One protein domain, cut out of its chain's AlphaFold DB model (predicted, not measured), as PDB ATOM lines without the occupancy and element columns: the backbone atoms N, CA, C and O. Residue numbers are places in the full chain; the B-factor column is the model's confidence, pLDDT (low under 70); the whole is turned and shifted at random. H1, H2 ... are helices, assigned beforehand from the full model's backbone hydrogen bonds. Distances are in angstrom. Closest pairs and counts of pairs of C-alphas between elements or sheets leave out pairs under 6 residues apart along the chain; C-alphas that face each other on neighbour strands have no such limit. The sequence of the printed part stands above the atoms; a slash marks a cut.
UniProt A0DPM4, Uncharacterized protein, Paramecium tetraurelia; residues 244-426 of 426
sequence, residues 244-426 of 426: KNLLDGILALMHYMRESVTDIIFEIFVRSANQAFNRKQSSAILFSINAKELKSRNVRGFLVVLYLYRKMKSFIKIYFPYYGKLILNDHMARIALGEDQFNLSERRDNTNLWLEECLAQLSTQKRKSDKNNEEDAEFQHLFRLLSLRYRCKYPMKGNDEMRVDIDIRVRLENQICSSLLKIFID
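Overview. This is residues 244 to 426 of the 426 residues of an uncharacterized protein of Paramecium tetraurelia (UniProt A0DPM4). Start from one long helix, H1, which runs the length of the domain; a bundle of three helices, H6, H7 and H8, stands over one side of it, with H7 and H8 crossing it and H6 away from it. H2 folds back from the last part of H1, H3 runs back along its first part, and short H5 packs on H8, with tiny H4 near H5. The printed part has 183 residues with eight named helices, H1 to H8 along the chain, no named strand, and the class all helix. It is compact, with a radius of gyration of the C-alphas of 17.0 A and spans of 53 by 40 by 34 A.

Arrangement. Begin at H1, residues 244 to 279. With residues 258 to 262 alone it touches the hub, H8, residues 406 to 424, only just about perpendicular at 72 degrees; the closest C-alphas are Thr 262 and Glu 413, 6.2 A. With 266 to 269 alone it touches H7, residues 374 to 393, at 85 degrees, closest at C-alphas Phe 266 and Leu 386, 6.2 A. H6, residues 350 to 366, joins H7 and H8 in an up-and-down bundle, each helix running against the one before. H6 and H7 form a helical hairpin at 7 degrees, H7 and H8 another at 28 degrees; their closest C-alphas are Lys 366 and His 381, 6.5 A, and Leu 382 and Ser 419, 6.1 A. H2, residues 283 to 296, touches residues 265 to 277 alone of H1, closest at C-alphas Ser 283 and Ala 273, 4.9 A. H3, residues 300 to 319, touches residues 247 to 261 alone, closest at C-alphas Tyr 309 and Met 254, 6.2 A. H5, residues 331 to 337, touches H8 at C-alphas Ile 335 and Arg 411, 5.8 A; H4, residues 323 to 326, touches no helix. Every O i to N i+4 pair is within hydrogen-bond range in H1, H3, H5, H6, H7 and H8, and 7 of 10 in H2; H4 is too short for one.

Along the chain. Find C-alpha 244 at (160.305, 95.834, 165.447); from there H1 runs 51.8 A to C-alpha 279. H7 measures 28.8 A, H3 27.9 A, H6 24.4 A and H2 20.4 A. H8 runs 26.6 A to C-alpha 424 at (161.736, 117.649, 142.273).

Size, cuts and confidence. The C-alphas farthest apart are Arg 279 and Leu 326, 52.9 A. The printed part has no cut; look for long links at 338 to 349 and 394 to 405. The model's pLDDT is under 70 at 297 to 298, 321 to 347, 366 to 372 and 397 to 399.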
ATOM      1  N   LYS A 244     159.281  94.838 165.176       70.56
ATOM      2  CA  LYS A 244     160.305  95.834 165.447       70.56
ATOM      3  C   LYS A 244     161.456  95.713 164.442       70.56
ATOM      4  O   LYS A 244     161.919  96.722 163.937       70.56
ATOM      5  N   ASN A 245     161.804  94.491 164.034       76.88
ATOM      6  CA  ASN A 245     162.824  94.216 163.021       76.88
ATOM      7  C   ASN A 245     162.501  94.812 161.638       76.88
ATOM      8  O   ASN A 245     163.394  95.329 160.969       76.88
ATOM      9  N   LEU A 246     161.239  94.753 161.194       78.44
ATOM     10  CA  LEU A 246     160.829  95.351 159.918       78.44
ATOM     11  C   LEU A 246     160.911  96.876 159.997       78.44
ATOM     12  O   LEU A 246     161.406  97.523 159.075       78.44
ATOM     13  N   LEU A 247     160.439  97.444 161.103       79.94
ATOM     14  CA  LEU A 247     160.466  98.881 161.339       79.94
ATOM     15  C   LEU A 247     161.899  99.417 161.427       79.94
ATOM     16  O   LEU A 247     162.230 100.370 160.722       79.94
ATOM     17  N   ASP A 248     162.756  98.758 162.205       80.50
ATOM     18  CA  ASP A 248     164.179  99.073 162.335       80.50
ATOM     19  C   ASP A 248     164.881  98.980 160.970       80.50
ATOM     20  O   ASP A 248     165.631  99.881 160.591       80.50
ATOM     21  N   GLY A 249     164.564  97.956 160.166       83.44
ATOM     22  CA  GLY A 249     165.074  97.814 158.801       83.44
ATOM     23  C   GLY A 249     164.649  98.955 157.868       83.44
ATOM     24  O   GLY A 249     165.471  99.491 157.121       83.44
ATOM     25  N   ILE A 250     163.383  99.381 157.927       84.69
ATOM     26  CA  ILE A 250     162.885 100.507 157.119       84.69
ATOM     27  C   ILE A 250     163.539 101.819 157.559       84.69
ATOM     28  O   ILE A 250     163.899 102.637 156.712       84.69
ATOM     29  N   LEU A 251     163.725 102.032 158.860       84.06
ATOM     30  CA  LEU A 251     164.358 103.238 159.391       84.06
ATOM     31  C   LEU A 251     165.841 103.315 159.044       84.06
ATOM     32  O   LEU A 251     166.306 104.387 158.657       84.06
ATOM     33  N   ALA A 252     166.561 102.196 159.122       84.12
ATOM     34  CA  ALA A 252     167.948 102.107 158.678       84.12
ATOM     35  C   ALA A 252     168.067 102.455 157.187       84.12
ATOM     36  O   ALA A 252     168.909 103.262 156.790       84.12
ATOM     37  N   LEU A 253     167.160 101.928 156.362       87.00
ATOM     38  CA  LEU A 253     167.127 102.231 154.936       87.00
ATOM     39  C   LEU A 253     166.788 103.705 154.664       87.00
ATOM     40  O   LEU A 253     167.438 104.350 153.842       87.00
ATOM     41  N   MET A 254     165.823 104.270 155.390       88.50
ATOM     42  CA  MET A 254     165.503 105.697 155.319       88.50
ATOM     43  C   MET A 254     166.675 106.576 155.760       88.50
ATOM     44  O   MET A 254     166.899 107.622 155.152       88.50
ATOM     45  N   HIS A 255     167.414 106.174 156.795       89.31
ATOM     46  CA  HIS A 255     168.612 106.875 157.242       89.31
ATOM     47  C   HIS A 255     169.672 106.896 156.142       89.31
ATOM     48  O   HIS A 255     170.130 107.984 155.791       89.31
ATOM     49  N   TYR A 256     169.982 105.736 155.560       92.12
ATOM     50  CA  TYR A 256     170.949 105.619 154.473       92.12
ATOM     51  C   TYR A 256     170.549 106.456 153.251       92.12
ATOM     52  O   TYR A 256     171.368 107.185 152.689       92.12
ATOM     53  N   MET A 257     169.271 106.406 152.852       91.75
ATOM     54  CA  MET A 257     168.754 107.212 151.741       91.75
ATOM     55  C   MET A 257     168.867 108.706 152.019       91.75
ATOM     56  O   MET A 257     169.312 109.455 151.153       91.75
ATOM     57  N   ARG A 258     168.464 109.145 153.216       93.00
ATOM     58  CA  ARG A 258     168.513 110.552 153.622       93.00
ATOM     59  C   ARG A 258     169.947 111.080 153.601       93.00
ATOM     60  O   ARG A 258     170.186 112.147 153.037       93.00
ATOM     61  N   GLU A 259     170.881 110.335 154.183       92.44
ATOM     62  CA  GLU A 259     172.301 110.689 154.209       92.44
ATOM     63  C   GLU A 259     172.868 110.771 152.787       92.44
ATOM     64  O   GLU A 259     173.346 111.828 152.378       92.44
ATOM     65  N   SER A 260     172.670 109.721 151.983       93.81
ATOM     66  CA  SER A 260     173.156 109.648 150.598       93.81
ATOM     67  C   SER A 260     172.610 110.776 149.717       93.81
ATOM     68  O   SER A 260     173.352 111.426 148.983       93.81
ATOM     69  N   VAL A 261     171.301 111.040 149.784       93.56
ATOM     70  CA  VAL A 261     170.659 112.128 149.028       93.56
ATOM     71  C   VAL A 261     171.216 113.482 149.458       93.56
ATOM     72  O   VAL A 261     171.467 114.340 148.608       93.56
ATOM     73  N   THR A 262     171.419 113.668 150.764       95.31
ATOM     74  CA  THR A 262     171.962 114.914 151.297       95.31
ATOM     75  C   THR A 262     173.411 115.120 150.858       95.31
ATOM     76  O   THR A 262     173.769 116.233 150.480       95.31
ATOM     77  N   ASP A 263     174.229 114.071 150.840       94.75
ATOM     78  CA  ASP A 263     175.616 114.151 150.380       94.75
ATOM     79  C   ASP A 263     175.726 114.468 148.892       94.75
ATOM     80  O   ASP A 263     176.508 115.341 148.515       94.75
ATOM     81  N   ILE A 264     174.894 113.846 148.052       93.69
ATOM     82  CA  ILE A 264     174.869 114.128 146.610       93.69
ATOM     83  C   ILE A 264     174.546 115.604 146.356       93.69
ATOM     84  O   ILE A 264     175.265 116.283 145.617       93.69
ATOM     85  N   ILE A 265     173.479 116.134 146.969       95.31
ATOM     86  CA  ILE A 265     173.124 117.545 146.758       95.31
ATOM     87  C   ILE A 265     174.161 118.487 147.383       95.31
ATOM     88  O   ILE A 265     174.433 119.559 146.839       95.31
ATOM     89  N   PHE A 266     174.771 118.087 148.499       96.50
ATOM     90  CA  PHE A 266     175.820 118.854 149.151       96.50
ATOM     91  C   PHE A 266     177.071 118.949 148.274       96.50
ATOM     92  O   PHE A 266     177.651 120.025 148.148       96.50
ATOM     93  N   GLU A 267     177.453 117.868 147.600       95.00
ATOM     94  CA  GLU A 267     178.560 117.885 146.651       95.00
ATOM     95  C   GLU A 267     178.277 118.823 145.470       95.00
ATOM     96  O   GLU A 267     179.143 119.607 145.076       95.00
ATOM     97  N   ILE A 268     177.048 118.808 144.939       93.88
ATOM     98  CA  ILE A 268     176.623 119.745 143.890       93.88
ATOM     99  C   ILE A 268     176.726 121.186 144.390       93.88
ATOM    100  O   ILE A 268     177.269 122.036 143.688       93.88
ATOM    101  N   PHE A 269     176.279 121.457 145.617       96.44
ATOM    102  CA  PHE A 269     176.422 122.764 146.254       96.44
ATOM    103  C   PHE A 269     177.887 123.211 146.359       96.44
ATOM    104  O   PHE A 269     178.206 124.325 145.942       96.44
ATOM    105  N   VAL A 270     178.790 122.349 146.839       94.81
ATOM    106  CA  VAL A 270     180.224 122.671 146.959       94.81
ATOM    107  C   VAL A 270     180.843 122.935 145.584       94.81
ATOM    108  O   VAL A 270     181.543 123.930 145.395       94.81
ATOM    109  N   ARG A 271     180.547 122.090 144.589       93.25
ATOM    110  CA  ARG A 271     181.020 122.281 143.209       93.25
ATOM    111  C   ARG A 271     180.503 123.594 142.620       93.25
ATOM    112  O   ARG A 271     181.282 124.324 142.009       93.25
ATOM    113  N   SER A 272     179.232 123.928 142.844       93.56
ATOM    114  CA  SER A 272     178.648 125.206 142.427       93.56
ATOM    115  C   SER A 272     179.309 126.396 143.121       93.56
ATOM    116  O   SER A 272     179.589 127.394 142.465       93.56
ATOM    117  N   ALA A 273     179.611 126.304 144.418       91.44
ATOM    118  CA  ALA A 273     180.314 127.363 145.140       91.44
ATOM    119  C   ALA A 273     181.727 127.600 144.574       91.44
ATOM    120  O   ALA A 273     182.091 128.742 144.293       91.44
ATOM    121  N   ASN A 274     182.479 126.528 144.310       90.44
ATOM    122  CA  ASN A 274     183.824 126.609 143.731       90.44
ATOM    123  C   ASN A 274     183.810 127.193 142.310       90.44
ATOM    124  O   ASN A 274     184.616 128.060 141.970       90.44
ATOM    125  N   GLN A 275     182.866 126.761 141.470       91.56
ATOM    126  CA  GLN A 275     182.707 127.317 140.125       91.56
ATOM    127  C   GLN A 275     182.294 128.794 140.157       91.56
ATOM    128  O   GLN A 275     182.790 129.587 139.356       91.56
ATOM    129  N   ALA A 276     181.408 129.172 141.079       90.75
ATOM    130  CA  ALA A 276     180.957 130.549 141.239       90.75
ATOM    131  C   ALA A 276     182.094 131.478 141.678       90.75
ATOM    132  O   ALA A 276     182.212 132.577 141.136       90.75
ATOM    133  N   PHE A 277     182.971 131.011 142.574       86.56
ATOM    134  CA  PHE A 277     184.187 131.727 142.964       86.56
ATOM    135  C   PHE A 277     185.087 132.006 141.751       86.56
ATOM    136  O   PHE A 277     185.438 133.158 141.493       86.56
ATOM    137  N   ASN A 278     185.360 130.983 140.935       87.94
ATOM    138  CA  ASN A 278     186.194 131.119 139.736       87.94
ATOM    139  C   ASN A 278     185.578 132.050 138.680       87.94
ATOM    140  O   ASN A 278     186.293 132.770 137.987       87.94
ATOM    141  N   ARG A 279     184.246 132.049 138.552       88.62
ATOM    142  CA  ARG A 279     183.509 132.855 137.564       88.62
ATOM    143  C   ARG A 279     183.092 134.238 138.073       88.62
ATOM    144  O   ARG A 279     182.497 134.988 137.304       88.62
ATOM    145  N   LYS A 280     183.376 134.582 139.337       88.00
ATOM    146  CA  LYS A 280     182.887 135.802 140.017       88.00
ATOM    147  C   LYS A 280     181.360 135.969 139.918       88.00
ATOM    148  O   LYS A 280     180.852 137.069 139.711       88.00
ATOM    149  N   GLN A 281     180.629 134.864 140.039       89.19
ATOM    150  CA  GLN A 281     179.166 134.814 139.959       89.19
ATOM    151  C   GLN A 281     178.544 134.475 141.318       89.19
ATOM    152  O   GLN A 281     179.224 134.030 142.240       89.19
ATOM    153  N   SER A 282     177.227 134.661 141.443       91.00
ATOM    154  CA  SER A 282     176.489 134.230 142.634       91.00
ATOM    155  C   SER A 282     176.448 132.702 142.722       91.00
ATOM    156  O   SER A 282     175.926 132.031 141.827       91.00
ATOM    157  N   SER A 283     176.952 132.154 143.829       91.19
ATOM    158  CA  SER A 283     176.921 130.715 144.116       91.19
ATOM    159  C   SER A 283     175.502 130.169 144.238       91.19
ATOM    160  O   SER A 283     175.261 129.036 143.830       91.19
ATOM    161  N   ALA A 284     174.552 130.980 144.707       89.81
ATOM    162  CA  ALA A 284     173.143 130.602 144.776       89.81
ATOM    163  C   ALA A 284     172.532 130.409 143.381       89.81
ATOM    164  O   ALA A 284     171.848 129.418 143.149       89.81
ATOM    165  N   ILE A 285     172.829 131.305 142.432       88.81
ATOM    166  CA  ILE A 285     172.329 131.194 141.052       88.81
ATOM    167  C   ILE A 285     172.913 129.946 140.382       88.81
ATOM    168  O   ILE A 285     172.179 129.155 139.791       88.81
ATOM    169  N   LEU A 286     174.226 129.739 140.512       91.62
ATOM    170  CA  LEU A 286     174.897 128.598 139.894       91.62
ATOM    171  C   LEU A 286     174.472 127.262 140.525       91.62
ATOM    172  O   LEU A 286     174.356 126.253 139.833       91.62
ATOM    173  N   PHE A 287     174.198 127.251 141.832       95.12
ATOM    174  CA  PHE A 287     173.577 126.116 142.504       95.12
ATOM    175  C   PHE A 287     172.197 125.808 141.927       95.12
ATOM    176  O   PHE A 287     171.972 124.669 141.532       95.12
ATOM    177  N   SER A 288     171.306 126.797 141.817       91.88
ATOM    178  CA  SER A 288     169.963 126.578 141.269       91.88
ATOM    179  C   SER A 288     170.006 126.021 139.846       91.88
ATOM    180  O   SER A 288     169.252 125.108 139.535       91.88
ATOM    181  N   ILE A 289     170.915 126.508 138.993       90.31
ATOM    182  CA  ILE A 289     171.093 125.982 137.629       90.31
ATOM    183  C   ILE A 289     171.526 124.509 137.669       90.31
ATOM    184  O   ILE A 289     170.843 123.657 137.101       90.31
ATOM    185  N   ASN A 290     172.611 124.194 138.383       90.88
ATOM    186  CA  ASN A 290     173.152 122.832 138.458       90.88
ATOM    187  C   ASN A 290     172.175 121.854 139.135       90.88
ATOM    188  O   ASN A 290     172.098 120.686 138.763       90.88
ATOM    189  N   ALA A 291     171.402 122.319 140.116       91.12
ATOM    190  CA  ALA A 291     170.376 121.517 140.763       91.12
ATOM    191  C   ALA A 291     169.165 121.296 139.840       91.12
ATOM    192  O   ALA A 291     168.665 120.176 139.772       91.12
ATOM    193  N   LYS A 292     168.729 122.299 139.059       89.88
ATOM    194  CA  LYS A 292     167.666 122.131 138.044       89.88
ATOM    195  C   LYS A 292     168.050 121.104 136.974       89.88
ATOM    196  O   LYS A 292     167.182 120.366 136.509       89.88
ATOM    197  N   GLU A 293     169.337 120.962 136.645       86.88
ATOM    198  CA  GLU A 293     169.803 119.900 135.739       86.88
ATOM    199  C   GLU A 293     169.519 118.479 136.256       86.88
ATOM    200  O   GLU A 293     169.378 117.559 135.449       86.88
ATOM    201  N   LEU A 294     169.368 118.268 137.571       85.12
ATOM    202  CA  LEU A 294     168.975 116.960 138.119       85.12
ATOM    203  C   LEU A 294     167.567 116.540 137.683       85.12
ATOM    204  O   LEU A 294     167.272 115.347 137.651       85.12
ATOM    205  N   LYS A 295     166.708 117.506 137.328       80.50
ATOM    206  CA  LYS A 295     165.349 117.260 136.832       80.50
ATOM    207  C   LYS A 295     165.340 116.870 135.351       80.50
ATOM    208  O   LYS A 295     164.467 116.119 134.928       80.50
ATOM    209  N   SER A 296     166.297 117.373 134.566       72.81
ATOM    210  CA  SER A 296     166.341 117.205 133.106       72.81
ATOM    211  C   SER A 296     167.312 116.123 132.618       72.81
ATOM    212  O   SER A 296     167.128 115.594 131.523       72.81
ATOM    213  N   ARG A 297     168.343 115.770 133.396       62.28
ATOM    214  CA  ARG A 297     169.357 114.770 133.013       62.28
ATOM    215  C   ARG A 297     168.932 113.328 133.324       62.28
ATOM    216  O   ARG A 297     168.026 113.068 134.108       62.28
ATOM    217  N   ASN A 298     169.692 112.371 132.777       59.88
ATOM    218  CA  ASN A 298     169.632 110.916 133.014       59.88
ATOM    219  C   ASN A 298     169.826 110.465 134.486       59.88
ATOM    220  O   ASN A 298     170.079 109.290 134.744       59.88
ATOM    221  N   VAL A 299     169.677 111.345 135.480       75.19
ATOM    222  CA  VAL A 299     169.840 111.036 136.911       75.19
ATOM    223  C   VAL A 299     168.542 110.467 137.501       75.19
ATOM    224  O   VAL A 299     168.122 110.810 138.605       75.19
ATOM    225  N   ARG A 300     167.893 109.550 136.766       80.69
ATOM    226  CA  ARG A 300     166.652 108.884 137.204       80.69
ATOM    227  C   ARG A 300     166.825 108.207 138.563       80.69
ATOM    228  O   ARG A 300     165.895 108.216 139.358       80.69
ATOM    229  N   GLY A 301     168.019 107.682 138.849       85.44
ATOM    230  CA  GLY A 301     168.339 107.059 140.134       85.44
ATOM    231  C   GLY A 301     168.125 107.991 141.330       85.44
ATOM    232  O   GLY A 301     167.502 107.583 142.303       85.44
ATOM    233  N   PHE A 302     168.547 109.257 141.236       88.88
ATOM    234  CA  PHE A 302     168.365 110.233 142.317       88.88
ATOM    235  C   PHE A 302     166.879 110.490 142.601       88.88
ATOM    236  O   PHE A 302     166.441 110.425 143.748       88.88
ATOM    237  N   LEU A 303     166.086 110.702 141.546       89.50
ATOM    238  CA  LEU A 303     164.641 110.914 141.666       89.50
ATOM    239  C   LEU A 303     163.920 109.675 142.213       89.50
ATOM    240  O   LEU A 303     163.014 109.808 143.033       89.50
ATOM    241  N   VAL A 304     164.340 108.473 141.805       89.88
ATOM    242  CA  VAL A 304     163.797 107.206 142.318       89.88
ATOM    243  C   VAL A 304     164.067 107.061 143.813       89.88
ATOM    244  O   VAL A 304     163.140 106.748 144.557       89.88
ATOM    245  N   VAL A 305     165.294 107.327 144.273       91.31
ATOM    246  CA  VAL A 305     165.641 107.260 145.704       91.31
ATOM    247  C   VAL A 305     164.831 108.279 146.504       91.31
ATOM    248  O   VAL A 305     164.258 107.938 147.538       91.31
ATOM    249  N   LEU A 306     164.710 109.509 146.003       91.62
ATOM    250  CA  LEU A 306     163.936 110.560 146.658       91.62
ATOM    251  C   LEU A 306     162.439 110.199 146.743       91.62
ATOM    252  O   LEU A 306     161.807 110.353 147.790       91.62
ATOM    253  N   TYR A 307     161.873 109.642 145.671       91.50
ATOM    254  CA  TYR A 307     160.495 109.151 145.660       91.50
ATOM    255  C   TYR A 307     160.290 107.974 146.625       91.50
ATOM    256  O   TYR A 307     159.289 107.930 147.347       91.50
ATOM    257  N   LEU A 308     161.238 107.035 146.667       91.38
ATOM    258  CA  LEU A 308     161.206 105.887 147.567       91.38
ATOM    259  C   LEU A 308     161.266 106.329 149.033       91.38
ATOM    260  O   LEU A 308     160.460 105.860 149.836       91.38
ATOM    261  N   TYR A 309     162.107 107.315 149.357       91.88
ATOM    262  CA  TYR A 309     162.147 107.948 150.677       91.88
ATOM    263  C   TYR A 309     160.775 108.518 151.080       91.88
ATOM    264  O   TYR A 309     160.292 108.256 152.185       91.88
ATOM    265  N   ARG A 310     160.077 109.222 150.168       92.19
ATOM    266  CA  ARG A 310     158.701 109.707 150.415       92.19
ATOM    267  C   ARG A 310     157.739 108.558 150.710       92.19
ATOM    268  O   ARG A 310     156.943 108.650 151.644       92.19
ATOM    269  N   LYS A 311     157.807 107.475 149.930       91.12
ATOM    270  CA  LYS A 311     156.934 106.307 150.108       91.12
ATOM    271  C   LYS A 311     157.198 105.573 151.415       91.12
ATOM    272  O   LYS A 311     156.231 105.227 152.082       91.12
ATOM    273  N   MET A 312     158.455 105.412 151.825       87.75
ATOM    274  CA  MET A 312     158.805 104.818 153.121       87.75
ATOM    275  C   MET A 312     158.291 105.666 154.284       87.75
ATOM    276  O   MET A 312     157.679 105.141 155.211       87.75
ATOM    277  N   LYS A 313     158.410 106.995 154.189       86.81
ATOM    278  CA  LYS A 313     157.846 107.915 155.183       86.81
ATOM    279  C   LYS A 313     156.322 107.784 155.300       86.81
ATOM    280  O   LYS A 313     155.790 107.771 156.409       86.81
ATOM    281  N   SER A 314     155.609 107.663 154.177       86.25
ATOM    282  CA  SER A 314     154.162 107.392 154.172       86.25
ATOM    283  C   SER A 314     153.825 106.003 154.714       86.25
ATOM    284  O   SER A 314     152.868 105.870 155.470       86.25
ATOM    285  N   PHE A 315     154.615 104.988 154.361       85.31
ATOM    286  CA  PHE A 315     154.446 103.619 154.836       85.31
ATOM    287  C   PHE A 315     154.518 103.558 156.365       85.31
ATOM    288  O   PHE A 315     153.588 103.057 156.988       85.31
ATOM    289  N   ILE A 316     155.540 104.166 156.978       83.75
ATOM    290  CA  ILE A 316     155.658 104.213 158.443       83.75
ATOM    291  C   ILE A 316     154.435 104.885 159.073       83.75
ATOM    292  O   ILE A 316     153.882 104.367 160.036       83.75
ATOM    293  N   LYS A 317     153.954 106.001 158.512       81.62
ATOM    294  CA  LYS A 317     152.775 106.704 159.048       81.62
ATOM    295  C   LYS A 317     151.488 105.875 158.988       81.62
ATOM    296  O   LYS A 317     150.655 106.011 159.878       81.62
ATOM    297  N   ILE A 318     151.312 105.065 157.944       82.44
ATOM    298  CA  ILE A 318     150.105 104.249 157.739       82.44
ATOM    299  C   ILE A 318     150.149 102.986 158.599       82.44
ATOM    300  O   ILE A 318     149.166 102.664 159.261       82.44
ATOM    301  N   TYR A 319     151.276 102.275 158.581       79.75
ATOM    302  CA  TYR A 319     151.398 100.949 159.189       79.75
ATOM    303  C   TYR A 319     151.897 100.985 160.634       79.75
ATOM    304  O   TYR A 319     151.588 100.084 161.406       79.75
ATOM    305  N   PHE A 320     152.590 102.054 161.029       76.12
ATOM    306  CA  PHE A 320     153.063 102.269 162.394       76.12
ATOM    307  C   PHE A 320     152.622 103.649 162.928       76.12
ATOM    308  O   PHE A 320     153.454 104.461 163.344       76.12
ATOM    309  N   PRO A 321     151.305 103.941 162.965       68.44
ATOM    310  CA  PRO A 321     150.777 105.260 163.342       68.44
ATOM    311  C   PRO A 321     151.101 105.647 164.792       68.44
ATOM    312  O   PRO A 321     151.136 106.826 165.140       68.44
ATOM    313  N   TYR A 322     151.357 104.654 165.644       65.88
ATOM    314  CA  TYR A 322     151.740 104.844 167.037       65.88
ATOM    315  C   TYR A 322     153.254 104.878 167.248       65.88
ATOM    316  O   TYR A 322     153.673 105.047 168.383       65.88
ATOM    317  N   TYR A 323     154.090 104.749 166.215       63.44
ATOM    318  CA  TYR A 323     155.543 104.667 166.386       63.44
ATOM    319  C   TYR A 323     156.143 105.889 167.095       63.44
ATOM    320  O   TYR A 323     156.938 105.738 168.016       63.44
ATOM    321  N   GLY A 324     155.662 107.097 166.781       54.34
ATOM    322  CA  GLY A 324     156.059 108.319 167.492       54.34
ATOM    323  C   GLY A 324     155.575 108.408 168.950       54.34
ATOM    324  O   GLY A 324     155.991 109.312 169.668       54.34
ATOM    325  N   LYS A 325     154.693 107.497 169.392       54.50
ATOM    326  CA  LYS A 325     154.144 107.412 170.761       54.50
ATOM    327  C   LYS A 325     154.591 106.156 171.529       54.50
ATOM    328  O   LYS A 325     154.631 106.198 172.752       54.50
ATOM    329  N   LEU A 326     154.886 105.052 170.834       50.16
ATOM    330  CA  LEU A 326     155.149 103.715 171.395       50.16
ATOM    331  C   LEU A 326     156.534 103.581 172.025       50.16
ATOM    332  O   LEU A 326     156.736 102.706 172.861       50.16
ATOM    333  N   ILE A 327     157.476 104.448 171.661       48.88
ATOM    334  CA  ILE A 327     158.801 104.477 172.273       48.88
ATOM    335  C   ILE A 327     158.980 105.867 172.868       48.88
ATOM    336  O   ILE A 327     159.401 106.798 172.188       48.88
ATOM    337  N   LEU A 328     158.643 105.998 174.153       44.56
ATOM    338  CA  LEU A 328     158.751 107.236 174.936       44.56
ATOM    339  C   LEU A 328     160.156 107.883 174.904       44.56
ATOM    340  O   LEU A 328     160.290 109.015 175.351       44.56
ATOM    341  N   ASN A 329     161.171 107.196 174.361       50.44
ATOM    342  CA  ASN A 329     162.579 107.589 174.403       50.44
ATOM    343  C   ASN A 329     163.291 107.664 173.039       50.44
ATOM    344  O   ASN A 329     164.470 108.006 173.022       50.44
ATOM    345  N   ASP A 330     162.642 107.369 171.903       61.22
ATOM    346  CA  ASP A 330     163.330 107.429 170.600       61.22
ATOM    347  C   ASP A 330     162.977 108.704 169.822       61.22
ATOM    348  O   ASP A 330     162.250 108.718 168.825       61.22
ATOM    349  N   HIS A 331     163.478 109.833 170.325       63.03
ATOM    350  CA  HIS A 331     163.313 111.146 169.696       63.03
ATOM    351  C   HIS A 331     163.865 111.185 168.258       63.03
ATOM    352  O   HIS A 331     163.364 111.949 167.429       63.03
ATOM    353  N   MET A 332     164.832 110.322 167.925       65.56
ATOM    354  CA  MET A 332     165.451 110.243 166.599       65.56
ATOM    355  C   MET A 332     164.464 109.801 165.523       65.56
ATOM    356  O   MET A 332     164.436 110.369 164.430       65.56
ATOM    357  N   ALA A 333     163.599 108.844 165.851       63.47
ATOM    358  CA  ALA A 333     162.532 108.376 164.979       63.47
ATOM    359  C   ALA A 333     161.551 109.491 164.587       63.47
ATOM    360  O   ALA A 333     161.180 109.646 163.419       63.47
ATOM    361  N   ARG A 334     161.157 110.319 165.559       67.69
ATOM    362  CA  ARG A 334     160.230 111.440 165.341       67.69
ATOM    363  C   ARG A 334     160.862 112.535 164.485       67.69
ATOM    364  O   ARG A 334     160.222 113.045 163.561       67.69
ATOM    365  N   ILE A 335     162.139 112.832 164.725       66.81
ATOM    366  CA  ILE A 335     162.915 113.777 163.913       66.81
ATOM    367  C   ILE A 335     163.064 113.252 162.479       66.81
ATOM    368  O   ILE A 335     162.850 114.009 161.531       66.81
ATOM    369  N   ALA A 336     163.328 111.955 162.293       63.50
ATOM    370  CA  ALA A 336     163.397 111.330 160.970       63.50
ATOM    371  C   ALA A 336     162.062 111.428 160.202       63.50
ATOM    372  O   ALA A 336     162.044 111.642 158.987       63.50
ATOM    373  N   LEU A 337     160.925 111.374 160.902       65.56
ATOM    374  CA  LEU A 337     159.593 111.572 160.316       65.56
ATOM    375  C   LEU A 337     159.209 113.050 160.112       65.56
ATOM    376  O   LEU A 337     158.207 113.336 159.448       65.56
ATOM    377  N   GLY A 338     160.034 113.997 160.564       62.53
ATOM    378  CA  GLY A 338     159.813 115.438 160.401       62.53
ATOM    379  C   GLY A 338     158.802 116.027 161.379       62.53
ATOM    380  O   GLY A 338     158.146 117.016 161.058       62.53
ATOM    381  N   GLU A 339     158.647 115.415 162.551       69.06
ATOM    382  CA  GLU A 339     157.880 115.991 163.654       69.06
ATOM    383  C   GLU A 339     158.765 116.995 164.415       69.06
ATOM    384  O   GLU A 339     159.390 116.677 165.421       69.06
ATOM    385  N   ASP A 340     158.840 118.218 163.887       55.03
ATOM    386  CA  ASP A 340     159.810 119.277 164.240       55.03
ATOM    387  C   ASP A 340     159.569 119.991 165.596       55.03
ATOM    388  O   ASP A 340     160.133 121.050 165.847       55.03
ATOM    389  N   GLN A 341     158.705 119.470 166.477       55.69
ATOM    390  CA  GLN A 341     158.187 120.229 167.634       55.69
ATOM    391  C   GLN A 341     158.812 119.895 168.996       55.69
ATOM    392  O   GLN A 341     158.284 120.319 170.023       55.69
ATOM    393  N   PHE A 342     159.912 119.145 169.051       54.75
ATOM    394  CA  PHE A 342     160.530 118.812 170.337       54.75
ATOM    395  C   PHE A 342     161.640 119.806 170.706       54.75
ATOM    396  O   PHE A 342     162.733 119.765 170.140       54.75
ATOM    397  N   ASN A 343     161.348 120.685 171.673       54.75
ATOM    398  CA  ASN A 343     162.342 121.508 172.363       54.75
ATOM    399  C   ASN A 343     163.182 120.596 173.268       54.75
ATOM    400  O   ASN A 343     162.773 120.264 174.379       54.75
ATOM    401  N   LEU A 344     164.345 120.164 172.789       58.78
ATOM    402  CA  LEU A 344     165.334 119.442 173.593       58.78
ATOM    403  C   LEU A 344     166.195 120.481 174.323       58.78
ATOM    404  O   LEU A 344     167.318 120.774 173.926       58.78
ATOM    405  N   SER A 345     165.617 121.121 175.339       55.44
ATOM    406  CA  SER A 345     166.132 122.383 175.882       55.44
ATOM    407  C   SER A 345     167.048 122.277 177.100       55.44
ATOM    408  O   SER A 345     167.296 123.309 177.709       55.44
ATOM    409  N   GLU A 346     167.561 121.109 177.504       57.16
ATOM    410  CA  GLU A 346     168.154 121.051 178.854       57.16
ATOM    411  C   GLU A 346     169.684 121.011 178.963       57.16
ATOM    412  O   GLU A 346     170.179 121.569 179.940       57.16
ATOM    413  N   ARG A 347     170.475 120.488 178.008       61.69
ATOM    414  CA  ARG A 347     171.963 120.514 178.105       61.69
ATOM    415  C   ARG A 347     172.691 120.402 176.757       61.69
ATOM    416  O   ARG A 347     173.383 119.416 176.520       61.69
ATOM    417  N   ARG A 348     172.556 121.389 175.871       75.75
ATOM    418  CA  ARG A 348     173.379 121.465 174.649       75.75
ATOM    419  C   ARG A 348     174.560 122.407 174.844       75.75
ATOM    420  O   ARG A 348     174.485 123.339 175.643       75.75
ATOM    421  N   ASP A 349     175.645 122.174 174.114       82.81
ATOM    422  CA  ASP A 349     176.719 123.158 174.021       82.81
ATOM    423  C   ASP A 349     176.284 124.371 173.169       82.81
ATOM    424  O   ASP A 349     175.318 124.317 172.403       82.81
ATOM    425  N   ASN A 350     177.001 125.491 173.300       84.94
ATOM    426  CA  ASN A 350     176.669 126.740 172.598       84.94
ATOM    427  C   ASN A 350     176.606 126.566 171.070       84.94
ATOM    428  O   ASN A 350     175.872 127.276 170.385       84.94
ATOM    429  N   THR A 351     177.377 125.619 170.542       84.62
ATOM    430  CA  THR A 351     177.455 125.297 169.119       84.62
ATOM    431  C   THR A 351     176.164 124.652 168.613       84.62
ATOM    432  O   THR A 351     175.597 125.095 167.613       84.62
ATOM    433  N   ASN A 352     175.674 123.628 169.311       86.06
ATOM    434  CA  ASN A 352     174.431 122.945 168.980       86.06
ATOM    435  C   ASN A 352     173.206 123.839 169.237       86.06
ATOM    436  O   ASN A 352     172.279 123.834 168.428       86.06
ATOM    437  N   LEU A 353     173.233 124.684 170.276       85.81
ATOM    438  CA  LEU A 353     172.231 125.741 170.489       85.81
ATOM    439  C   LEU A 353     172.147 126.701 169.292       85.81
ATOM    440  O   LEU A 353     171.067 126.918 168.744       85.81
ATOM    441  N   TRP A 354     173.290 127.214 168.828       87.94
ATOM    442  CA  TRP A 354     173.343 128.087 167.653       87.94
ATOM    443  C   TRP A 354     172.793 127.407 166.389       87.94
ATOM    444  O   TRP A 354     172.089 128.039 165.594       87.94
ATOM    445  N   LEU A 355     173.076 126.114 166.193       87.75
ATOM    446  CA  LEU A 355     172.527 125.352 165.070       87.75
ATOM    447  C   LEU A 355     171.009 125.189 165.152       87.75
ATOM    448  O   LEU A 355     170.333 125.353 164.134       87.75
ATOM    449  N   GLU A 356     170.465 124.881 166.331       85.19
ATOM    450  CA  GLU A 356     169.016 124.795 166.524       85.19
ATOM    451  C   GLU A 356     168.328 126.129 166.232       85.19
ATOM    452  O   GLU A 356     167.336 126.162 165.498       85.19
ATOM    453  N   GLU A 357     168.889 127.235 166.725       85.69
ATOM    454  CA  GLU A 357     168.395 128.579 166.426       85.69
ATOM    455  C   GLU A 357     168.433 128.873 164.923       85.69
ATOM    456  O   GLU A 357     167.452 129.370 164.362       85.69
ATOM    457  N   CYS A 358     169.526 128.519 164.238       87.75
ATOM    458  CA  CYS A 358     169.640 128.681 162.790       87.75
ATOM    459  C   CYS A 358     168.570 127.876 162.037       87.75
ATOM    460  O   CYS A 358     167.915 128.413 161.140       87.75
ATOM    461  N   LEU A 359     168.343 126.612 162.403       86.62
ATOM    462  CA  LEU A 359     167.310 125.766 161.790       86.62
ATOM    463  C   LEU A 359     165.896 126.328 162.020       86.62
ATOM    464  O   LEU A 359     165.080 126.375 161.089       86.62
ATOM    465  N   ALA A 360     165.609 126.816 163.229       82.81
ATOM    466  CA  ALA A 360     164.332 127.444 163.563       82.81
ATOM    467  C   ALA A 360     164.110 128.747 162.771       82.81
ATOM    468  O   ALA A 360     163.029 128.982 162.211       82.81
ATOM    469  N   GLN A 361     165.147 129.580 162.650       84.75
ATOM    470  CA  GLN A 361     165.103 130.809 161.859       84.75
ATOM    471  C   GLN A 361     164.886 130.521 160.371       84.75
ATOM    472  O   GLN A 361     164.027 131.156 159.755       84.75
ATOM    473  N   LEU A 362     165.594 129.547 159.791       84.44
ATOM    474  CA  LEU A 362     165.430 129.162 158.384       84.44
ATOM    475  C   LEU A 362     164.021 128.644 158.087       84.44
ATOM    476  O   LEU A 362     163.434 129.000 157.060       84.44
ATOM    477  N   SER A 363     163.449 127.873 159.013       76.50
ATOM    478  CA  SER A 363     162.065 127.393 158.933       76.50
ATOM    479  C   SER A 363     161.051 128.544 158.976       76.50
ATOM    480  O   SER A 363     160.040 128.524 158.272       76.50
ATOM    481  N   THR A 364     161.337 129.586 159.760       75.31
ATOM    482  CA  THR A 364     160.485 130.778 159.882       75.31
ATOM    483  C   THR A 364     160.614 131.706 158.672       75.31
ATOM    484  O   THR A 364     159.612 132.226 158.182       75.31
ATOM    485  N   GLN A 365     161.830 131.900 158.154       70.50
ATOM    486  CA  GLN A 365     162.097 132.716 156.965       70.50
ATOM    487  C   GLN A 365     161.450 132.132 155.705       70.50
ATOM    488  O   GLN A 365     160.929 132.894 154.895       70.50
ATOM    489  N   LYS A 366     161.405 130.800 155.573       67.25
ATOM    490  CA  LYS A 366     160.679 130.113 154.494       67.25
ATOM    491  C   LYS A 366     159.200 130.504 154.429       67.25
ATOM    492  O   LYS A 366     158.649 130.668 153.352       67.25
ATOM    493  N   ARG A 367     158.548 130.690 155.581       60.41
ATOM    494  CA  ARG A 367     157.129 131.090 155.647       60.41
ATOM    495  C   ARG A 367     156.890 132.547 155.232       60.41
ATOM    496  O   ARG A 367     155.740 132.925 155.039       60.41
ATOM    497  N   LYS A 368     157.950 133.361 155.148       61.50
ATOM    498  CA  LYS A 368     157.889 134.807 154.888       61.50
ATOM    499  C   LYS A 368     158.324 135.211 153.473       61.50
ATOM    500  O   LYS A 368     158.146 136.374 153.134       61.50
ATOM    501  N   SER A 369     158.914 134.317 152.672       59.28
ATOM    502  CA  SER A 369     159.348 134.646 151.304       59.28
ATOM    503  C   SER A 369     158.160 134.835 150.352       59.28
ATOM    504  O   SER A 369     157.155 134.135 150.477       59.28
ATOM    505  N   ASP A 370     158.294 135.779 149.415       51.78
ATOM    506  CA  ASP A 370     157.248 136.227 148.488       51.78
ATOM    507  C   ASP A 370     156.544 135.079 147.751       51.78
ATOM    508  O   ASP A 370     157.170 134.259 147.082       51.78
ATOM    509  N   LYS A 371     155.207 135.084 147.810       59.62
ATOM    510  CA  LYS A 371     154.307 134.097 147.180       59.62
ATOM    511  C   LYS A 371     154.383 134.048 145.646       59.62
ATOM    512  O   LYS A 371     153.729 133.211 145.037       59.62
ATOM    513  N   ASN A 372     155.137 134.950 145.022       60.00
ATOM    514  CA  ASN A 372     155.110 135.152 143.576       60.00
ATOM    515  C   ASN A 372     156.080 134.238 142.808       60.00
ATOM    516  O   ASN A 372     155.983 134.181 141.586       60.00
ATOM    517  N   ASN A 373     157.000 133.529 143.482       74.88
ATOM    518  CA  ASN A 373     157.912 132.585 142.821       74.88
ATOM    519  C   ASN A 373     158.365 131.453 143.774       74.88
ATOM    520  O   ASN A 373     159.462 131.475 144.337       74.88
ATOM    521  N   GLU A 374     157.469 130.485 143.998       80.00
ATOM    522  CA  GLU A 374     157.615 129.413 145.000       80.00
ATOM    523  C   GLU A 374     158.826 128.499 144.741       80.00
ATOM    524  O   GLU A 374     159.530 128.127 145.680       80.00
ATOM    525  N   GLU A 375     159.132 128.204 143.474       82.44
ATOM    526  CA  GLU A 375     160.258 127.336 143.105       82.44
ATOM    527  C   GLU A 375     161.608 127.966 143.484       82.44
ATOM    528  O   GLU A 375     162.440 127.335 144.143       82.44
ATOM    529  N   ASP A 376     161.828 129.233 143.129       82.56
ATOM    530  CA  ASP A 376     163.080 129.926 143.446       82.56
ATOM    531  C   ASP A 376     163.230 130.158 144.960       82.56
ATOM    532  O   ASP A 376     164.345 130.092 145.490       82.56
ATOM    533  N   ALA A 377     162.122 130.361 145.681       85.12
ATOM    534  CA  ALA A 377     162.122 130.433 147.140       85.12
ATOM    535  C   ALA A 377     162.550 129.101 147.789       85.12
ATOM    536  O   ALA A 377     163.342 129.103 148.738       85.12
ATOM    537  N   GLU A 378     162.094 127.961 147.260       88.38
ATOM    538  CA  GLU A 378     162.515 126.635 147.729       88.38
ATOM    539  C   GLU A 378     164.000 126.370 147.430       88.38
ATOM    540  O   GLU A 378     164.718 125.893 148.314       88.38
ATOM    541  N   PHE A 379     164.515 126.762 146.255       90.69
ATOM    542  CA  PHE A 379     165.953 126.676 145.960       90.69
ATOM    543  C   PHE A 379     166.800 127.547 146.892       90.69
ATOM    544  O   PHE A 379     167.844 127.101 147.372       90.69
ATOM    545  N   GLN A 380     166.360 128.773 147.193       89.31
ATOM    546  CA  GLN A 380     167.051 129.638 148.151       89.31
ATOM    547  C   GLN A 380     167.051 129.043 149.559       89.31
ATOM    548  O   GLN A 380     168.065 129.102 150.257       89.31
ATOM    549  N   HIS A 381     165.932 128.465 149.991       91.56
ATOM    550  CA  HIS A 381     165.849 127.810 151.288       91.56
ATOM    551  C   HIS A 381     166.767 126.580 151.358       91.56
ATOM    552  O   HIS A 381     167.549 126.460 152.303       91.56
ATOM    553  N   LEU A 382     166.761 125.731 150.326       94.19
ATOM    554  CA  LEU A 382     167.681 124.599 150.200       94.19
ATOM    555  C   LEU A 382     169.147 125.055 150.232       94.19
ATOM    556  O   LEU A 382     169.955 124.489 150.966       94.19
ATOM    557  N   PHE A 383     169.489 126.119 149.502       94.38
ATOM    558  CA  PHE A 383     170.835 126.693 149.504       94.38
ATOM    559  C   PHE A 383     171.276 127.139 150.906       94.38
ATOM    560  O   PHE A 383     172.423 126.913 151.303       94.38
ATOM    561  N   ARG A 384     170.373 127.739 151.695       93.50
ATOM    562  CA  ARG A 384     170.662 128.140 153.083       93.50
ATOM    563  C   ARG A 384     170.884 126.937 154.003       93.50
ATOM    564  O   ARG A 384     171.822 126.966 154.796       93.50
ATOM    565  N   LEU A 385     170.087 125.873 153.869       94.88
ATOM    566  CA  LEU A 385     170.288 124.626 154.622       94.88
ATOM    567  C   LEU A 385     171.645 123.982 154.293       94.88
ATOM    568  O   LEU A 385     172.384 123.582 155.192       94.88
ATOM    569  N   LEU A 386     172.022 123.943 153.012       96.12
ATOM    570  CA  LEU A 386     173.314 123.400 152.580       96.12
ATOM    571  C   LEU A 386     174.490 124.272 153.023       96.12
ATOM    572  O   LEU A 386     175.534 123.744 153.396       96.12
ATOM    573  N   SER A 387     174.301 125.590 153.080       94.00
ATOM    574  CA  SER A 387     175.282 126.510 153.666       94.00
ATOM    575  C   SER A 387     175.491 126.245 155.160       94.00
ATOM    576  O   SER A 387     176.617 126.339 155.646       94.00
ATOM    577  N   LEU A 388     174.432 125.878 155.890       93.38
ATOM    578  CA  LEU A 388     174.543 125.471 157.290       93.38
ATOM    579  C   LEU A 388     175.317 124.150 157.415       93.38
ATOM    580  O   LEU A 388     176.288 124.096 158.166       93.38
ATOM    581  N   ARG A 389     174.978 123.132 156.604       93.56
ATOM    582  CA  ARG A 389     175.730 121.859 156.533       93.56
ATOM    583  C   ARG A 389     177.208 122.093 156.210       93.56
ATOM    584  O   ARG A 389     178.071 121.464 156.816       93.56
ATOM    585  N   TYR A 390     177.502 123.025 155.303       93.06
ATOM    586  CA  TYR A 390     178.869 123.377 154.924       93.06
ATOM    587  C   TYR A 390     179.668 123.907 156.110       93.06
ATOM    588  O   TYR A 390     180.797 123.483 156.310       93.06
ATOM    589  N   ARG A 391     179.075 124.784 156.926       89.56
ATOM    590  CA  ARG A 391     179.732 125.326 158.126       89.56
ATOM    591  C   ARG A 391     179.980 124.270 159.198       89.56
ATOM    592  O   ARG A 391     180.984 124.362 159.889       89.56
ATOM    593  N   CYS A 392     179.093 123.280 159.322       89.38
ATOM    594  CA  CYS A 392     179.311 122.154 160.230       89.38
ATOM    595  C   CYS A 392     180.497 121.290 159.780       89.38
ATOM    596  O   CYS A 392     181.304 120.876 160.608       89.38
ATOM    597  N   LYS A 393     180.598 121.031 158.470       89.00
ATOM    598  CA  LYS A 393     181.640 120.175 157.888       89.00
ATOM    599  C   LYS A 393     182.996 120.874 157.761       89.00
ATOM    600  O   LYS A 393     184.030 120.254 157.959       89.00
ATOM    601  N   TYR A 394     182.992 122.165 157.444       88.12
ATOM    602  CA  TYR A 394     184.190 122.975 157.223       88.12
ATOM    603  C   TYR A 394     184.127 124.247 158.084       88.12
ATOM    604  O   TYR A 394     183.788 125.327 157.580       88.12
ATOM    605  N   PRO A 395     184.388 124.145 159.399       82.69
ATOM    606  CA  PRO A 395     184.377 125.307 160.276       82.69
ATOM    607  C   PRO A 395     185.497 126.291 159.909       82.69
ATOM    608  O   PRO A 395     186.597 125.912 159.526       82.69
ATOM    609  N   MET A 396     185.231 127.592 160.055       72.94
ATOM    610  CA  MET A 396     186.179 128.662 159.689       72.94
ATOM    611  C   MET A 396     187.433 128.716 160.584       72.94
ATOM    612  O   MET A 396     188.386 129.422 160.261       72.94
ATOM    613  N   LYS A 397     187.420 128.038 161.738       63.28
ATOM    614  CA  LYS A 397     188.540 127.955 162.683       63.28
ATOM    615  C   LYS A 397     188.692 126.506 163.145       63.28
ATOM    616  O   LYS A 397     187.780 125.988 163.780       63.28
ATOM    617  N   GLY A 398     189.853 125.911 162.877       62.34
ATOM    618  CA  GLY A 398     190.175 124.523 163.227       62.34
ATOM    619  C   GLY A 398     190.152 123.586 162.018       62.34
ATOM    620  O   GLY A 398     189.523 123.888 161.009       62.34
ATOM    621  N   ASN A 399     190.874 122.469 162.129       59.12
ATOM    622  CA  ASN A 399     190.933 121.432 161.090       59.12
ATOM    623  C   ASN A 399     189.897 120.314 161.305       59.12
ATOM    624  O   ASN A 399     189.712 119.491 160.413       59.12
ATOM    625  N   ASP A 400     189.225 120.297 162.459       74.06
ATOM    626  CA  ASP A 400     188.300 119.231 162.840       74.06
ATOM    627  C   ASP A 400     186.847 119.637 162.569       74.06
ATOM    628  O   ASP A 400     186.459 120.783 162.810       74.06
ATOM    629  N   GLU A 401     186.036 118.690 162.088       80.12
ATOM    630  CA  GLU A 401     184.599 118.894 161.889       80.12
ATOM    631  C   GLU A 401     183.916 119.339 163.188       80.12
ATOM    632  O   GLU A 401     184.254 118.905 164.296       80.12
ATOM    633  N   MET A 402     182.904 120.197 163.056       83.62
ATOM    634  CA  MET A 402     182.142 120.661 164.206       83.62
ATOM    635  C   MET A 402     181.416 119.474 164.856       83.62
ATOM    636  O   MET A 402     180.733 118.705 164.176       83.62
ATOM    637  N   ARG A 403     181.530 119.323 166.182       86.00
ATOM    638  CA  ARG A 403     180.804 118.281 166.927       86.00
ATOM    639  C   ARG A 403     179.317 118.625 166.991       86.00
ATOM    640  O   ARG A 403     178.871 119.315 167.897       86.00
ATOM    641  N   VAL A 404     178.573 118.164 165.992       86.75
ATOM    642  CA  VAL A 404     177.118 118.341 165.900       86.75
ATOM    643  C   VAL A 404     176.407 117.126 166.472       86.75
ATOM    644  O   VAL A 404     176.695 116.002 166.045       86.75
ATOM    645  N   ASP A 405     175.453 117.364 167.372       86.31
ATOM    646  CA  ASP A 405     174.595 116.318 167.923       86.31
ATOM    647  C   ASP A 405     173.854 115.575 166.799       86.31
ATOM    648  O   ASP A 405     173.426 116.152 165.790       86.31
ATOM    649  N   ILE A 406     173.702 114.259 166.966       84.94
ATOM    650  CA  ILE A 406     173.136 113.378 165.933       84.94
ATOM    651  C   ILE A 406     171.711 113.817 165.572       84.94
ATOM    652  O   ILE A 406     171.329 113.810 164.404       84.94
ATOM    653  N   ASP A 407     170.926 114.255 166.550       83.62
ATOM    654  CA  ASP A 407     169.541 114.670 166.361       83.62
ATOM    655  C   ASP A 407     169.419 115.955 165.518       83.62
ATOM    656  O   ASP A 407     168.596 116.012 164.601       83.62
ATOM    657  N   ILE A 408     170.293 116.945 165.741       86.19
ATOM    658  CA  ILE A 408     170.379 118.172 164.934       86.19
ATOM    659  C   ILE A 408     170.812 117.840 163.510       86.19
ATOM    660  O   ILE A 408     170.234 118.357 162.548       86.19
ATOM    661  N   ARG A 409     171.799 116.948 163.354       88.75
ATOM    662  CA  ARG A 409     172.256 116.485 162.039       88.75
ATOM    663  C   ARG A 409     171.112 115.837 161.260       88.75
ATOM    664  O   ARG A 409     170.849 116.228 160.124       88.75
ATOM    665  N   VAL A 410     170.392 114.910 161.889       87.94
ATOM    666  CA  VAL A 410     169.244 114.222 161.280       87.94
ATOM    667  C   VAL A 410     168.112 115.200 160.957       87.94
ATOM    668  O   VAL A 410     167.489 115.078 159.900       87.94
ATOM    669  N   ARG A 411     167.868 116.205 161.808       87.25
ATOM    670  CA  ARG A 411     166.883 117.267 161.546       87.25
ATOM    671  C   ARG A 411     167.257 118.083 160.307       87.25
ATOM    672  O   ARG A 411     166.427 118.233 159.411       87.25
ATOM    673  N   LEU A 412     168.503 118.550 160.223       91.19
ATOM    674  CA  LEU A 412     169.019 119.302 159.075       91.19
ATOM    675  C   LEU A 412     168.894 118.498 157.772       91.19
ATOM    676  O   LEU A 412     168.377 119.000 156.777       91.19
ATOM    677  N   GLU A 413     169.316 117.236 157.784       93.00
ATOM    678  CA  GLU A 413     169.192 116.334 156.637       93.00
ATOM    679  C   GLU A 413     167.742 116.118 156.207       93.00
ATOM    680  O   GLU A 413     167.416 116.160 155.023       93.00
ATOM    681  N   ASN A 414     166.841 115.918 157.167       90.25
ATOM    682  CA  ASN A 414     165.435 115.714 156.860       90.25
ATOM    683  C   ASN A 414     164.790 116.982 156.280       90.25
ATOM    684  O   ASN A 414     163.955 116.880 155.378       90.25
ATOM    685  N   GLN A 415     165.189 118.173 156.742       91.06
ATOM    686  CA  GLN A 415     164.763 119.442 156.144       91.06
ATOM    687  C   GLN A 415     165.292 119.594 154.710       91.06
ATOM    688  O   GLN A 415     164.526 119.976 153.823       91.06
ATOM    689  N   ILE A 416     166.545 119.200 154.449       94.62
ATOM    690  CA  ILE A 416     167.122 119.169 153.096       94.62
ATOM    691  C   ILE A 416     166.325 118.226 152.186       94.62
ATOM    692  O   ILE A 416     165.837 118.657 151.142       94.62
ATOM    693  N   CYS A 417     166.117 116.970 152.591       93.62
ATOM    694  CA  CYS A 417     165.319 116.012 151.822       93.62
ATOM    695  C   CYS A 417     163.877 116.488 151.609       93.62
ATOM    696  O   CYS A 417     163.318 116.284 150.535       93.62
ATOM    697  N   SER A 418     163.276 117.151 152.599       90.81
ATOM    698  CA  SER A 418     161.922 117.701 152.473       90.81
ATOM    699  C   SER A 418     161.856 118.834 151.446       90.81
ATOM    700  O   SER A 418     160.893 118.902 150.688       90.81
ATOM    701  N   SER A 419     162.875 119.692 151.364       91.50
ATOM    702  CA  SER A 419     162.952 120.701 150.302       91.50
ATOM    703  C   SER A 419     163.250 120.104 148.933       91.50
ATOM    704  O   SER A 419     162.661 120.534 147.949       91.50
ATOM    705  N   LEU A 420     164.086 119.069 148.856       93.12
ATOM    706  CA  LEU A 420     164.306 118.341 147.605       93.12
ATOM    707  C   LEU A 420     163.017 117.702 147.082       93.12
ATOM    708  O   LEU A 420     162.728 117.802 145.893       93.12
ATOM    709  N   LEU A 421     162.225 117.080 147.959       91.94
ATOM    710  CA  LEU A 421     160.931 116.505 147.587       91.94
ATOM    711  C   LEU A 421     160.017 117.545 146.939       91.94
ATOM    712  O   LEU A 421     159.461 117.279 145.879       91.94
ATOM    713  N   LYS A 422     159.941 118.740 147.524       90.19
ATOM    714  CA  LYS A 422     159.126 119.830 146.989       90.19
ATOM    715  C   LYS A 422     159.605 120.387 145.650       90.19
ATOM    716  O   LYS A 422     158.802 120.861 144.869       90.19
ATOM    717  N   ILE A 423     160.914 120.398 145.411       90.50
ATOM    718  CA  ILE A 423     161.498 120.953 144.179       90.50
ATOM    719  C   ILE A 423     161.363 119.963 143.009       90.50
ATOM    720  O   ILE A 423     161.166 120.347 141.849       90.50
ATOM    721  N   PHE A 424     161.549 118.672 143.298       90.06
ATOM    722  CA  PHE A 424     161.736 117.649 142.273       90.06
ATOM    723  C   PHE A 424     160.547 116.705 142.084       90.06
ATOM    724  O   PHE A 424     160.454 116.102 141.015       90.06
ATOM    725  N   ILE A 425     159.685 116.533 143.090       86.56
ATOM    726  CA  ILE A 425     158.611 115.527 143.082       86.56
ATOM    727  C   ILE A 425     157.218 116.152 143.182       86.56
ATOM    728  O   ILE A 425     156.310 115.650 142.515       86.56
ATOM    729  N   ASP A 426     157.048 117.158 144.037       83.81
ATOM    730  CA  ASP A 426     155.819 117.960 144.098       83.81
ATOM    731  C   ASP A 426     155.839 119.032 142.993       83.81
ATOM    732  O   ASP A 426     154.742 119.322 142.462       83.81
TER     733      ASP A 426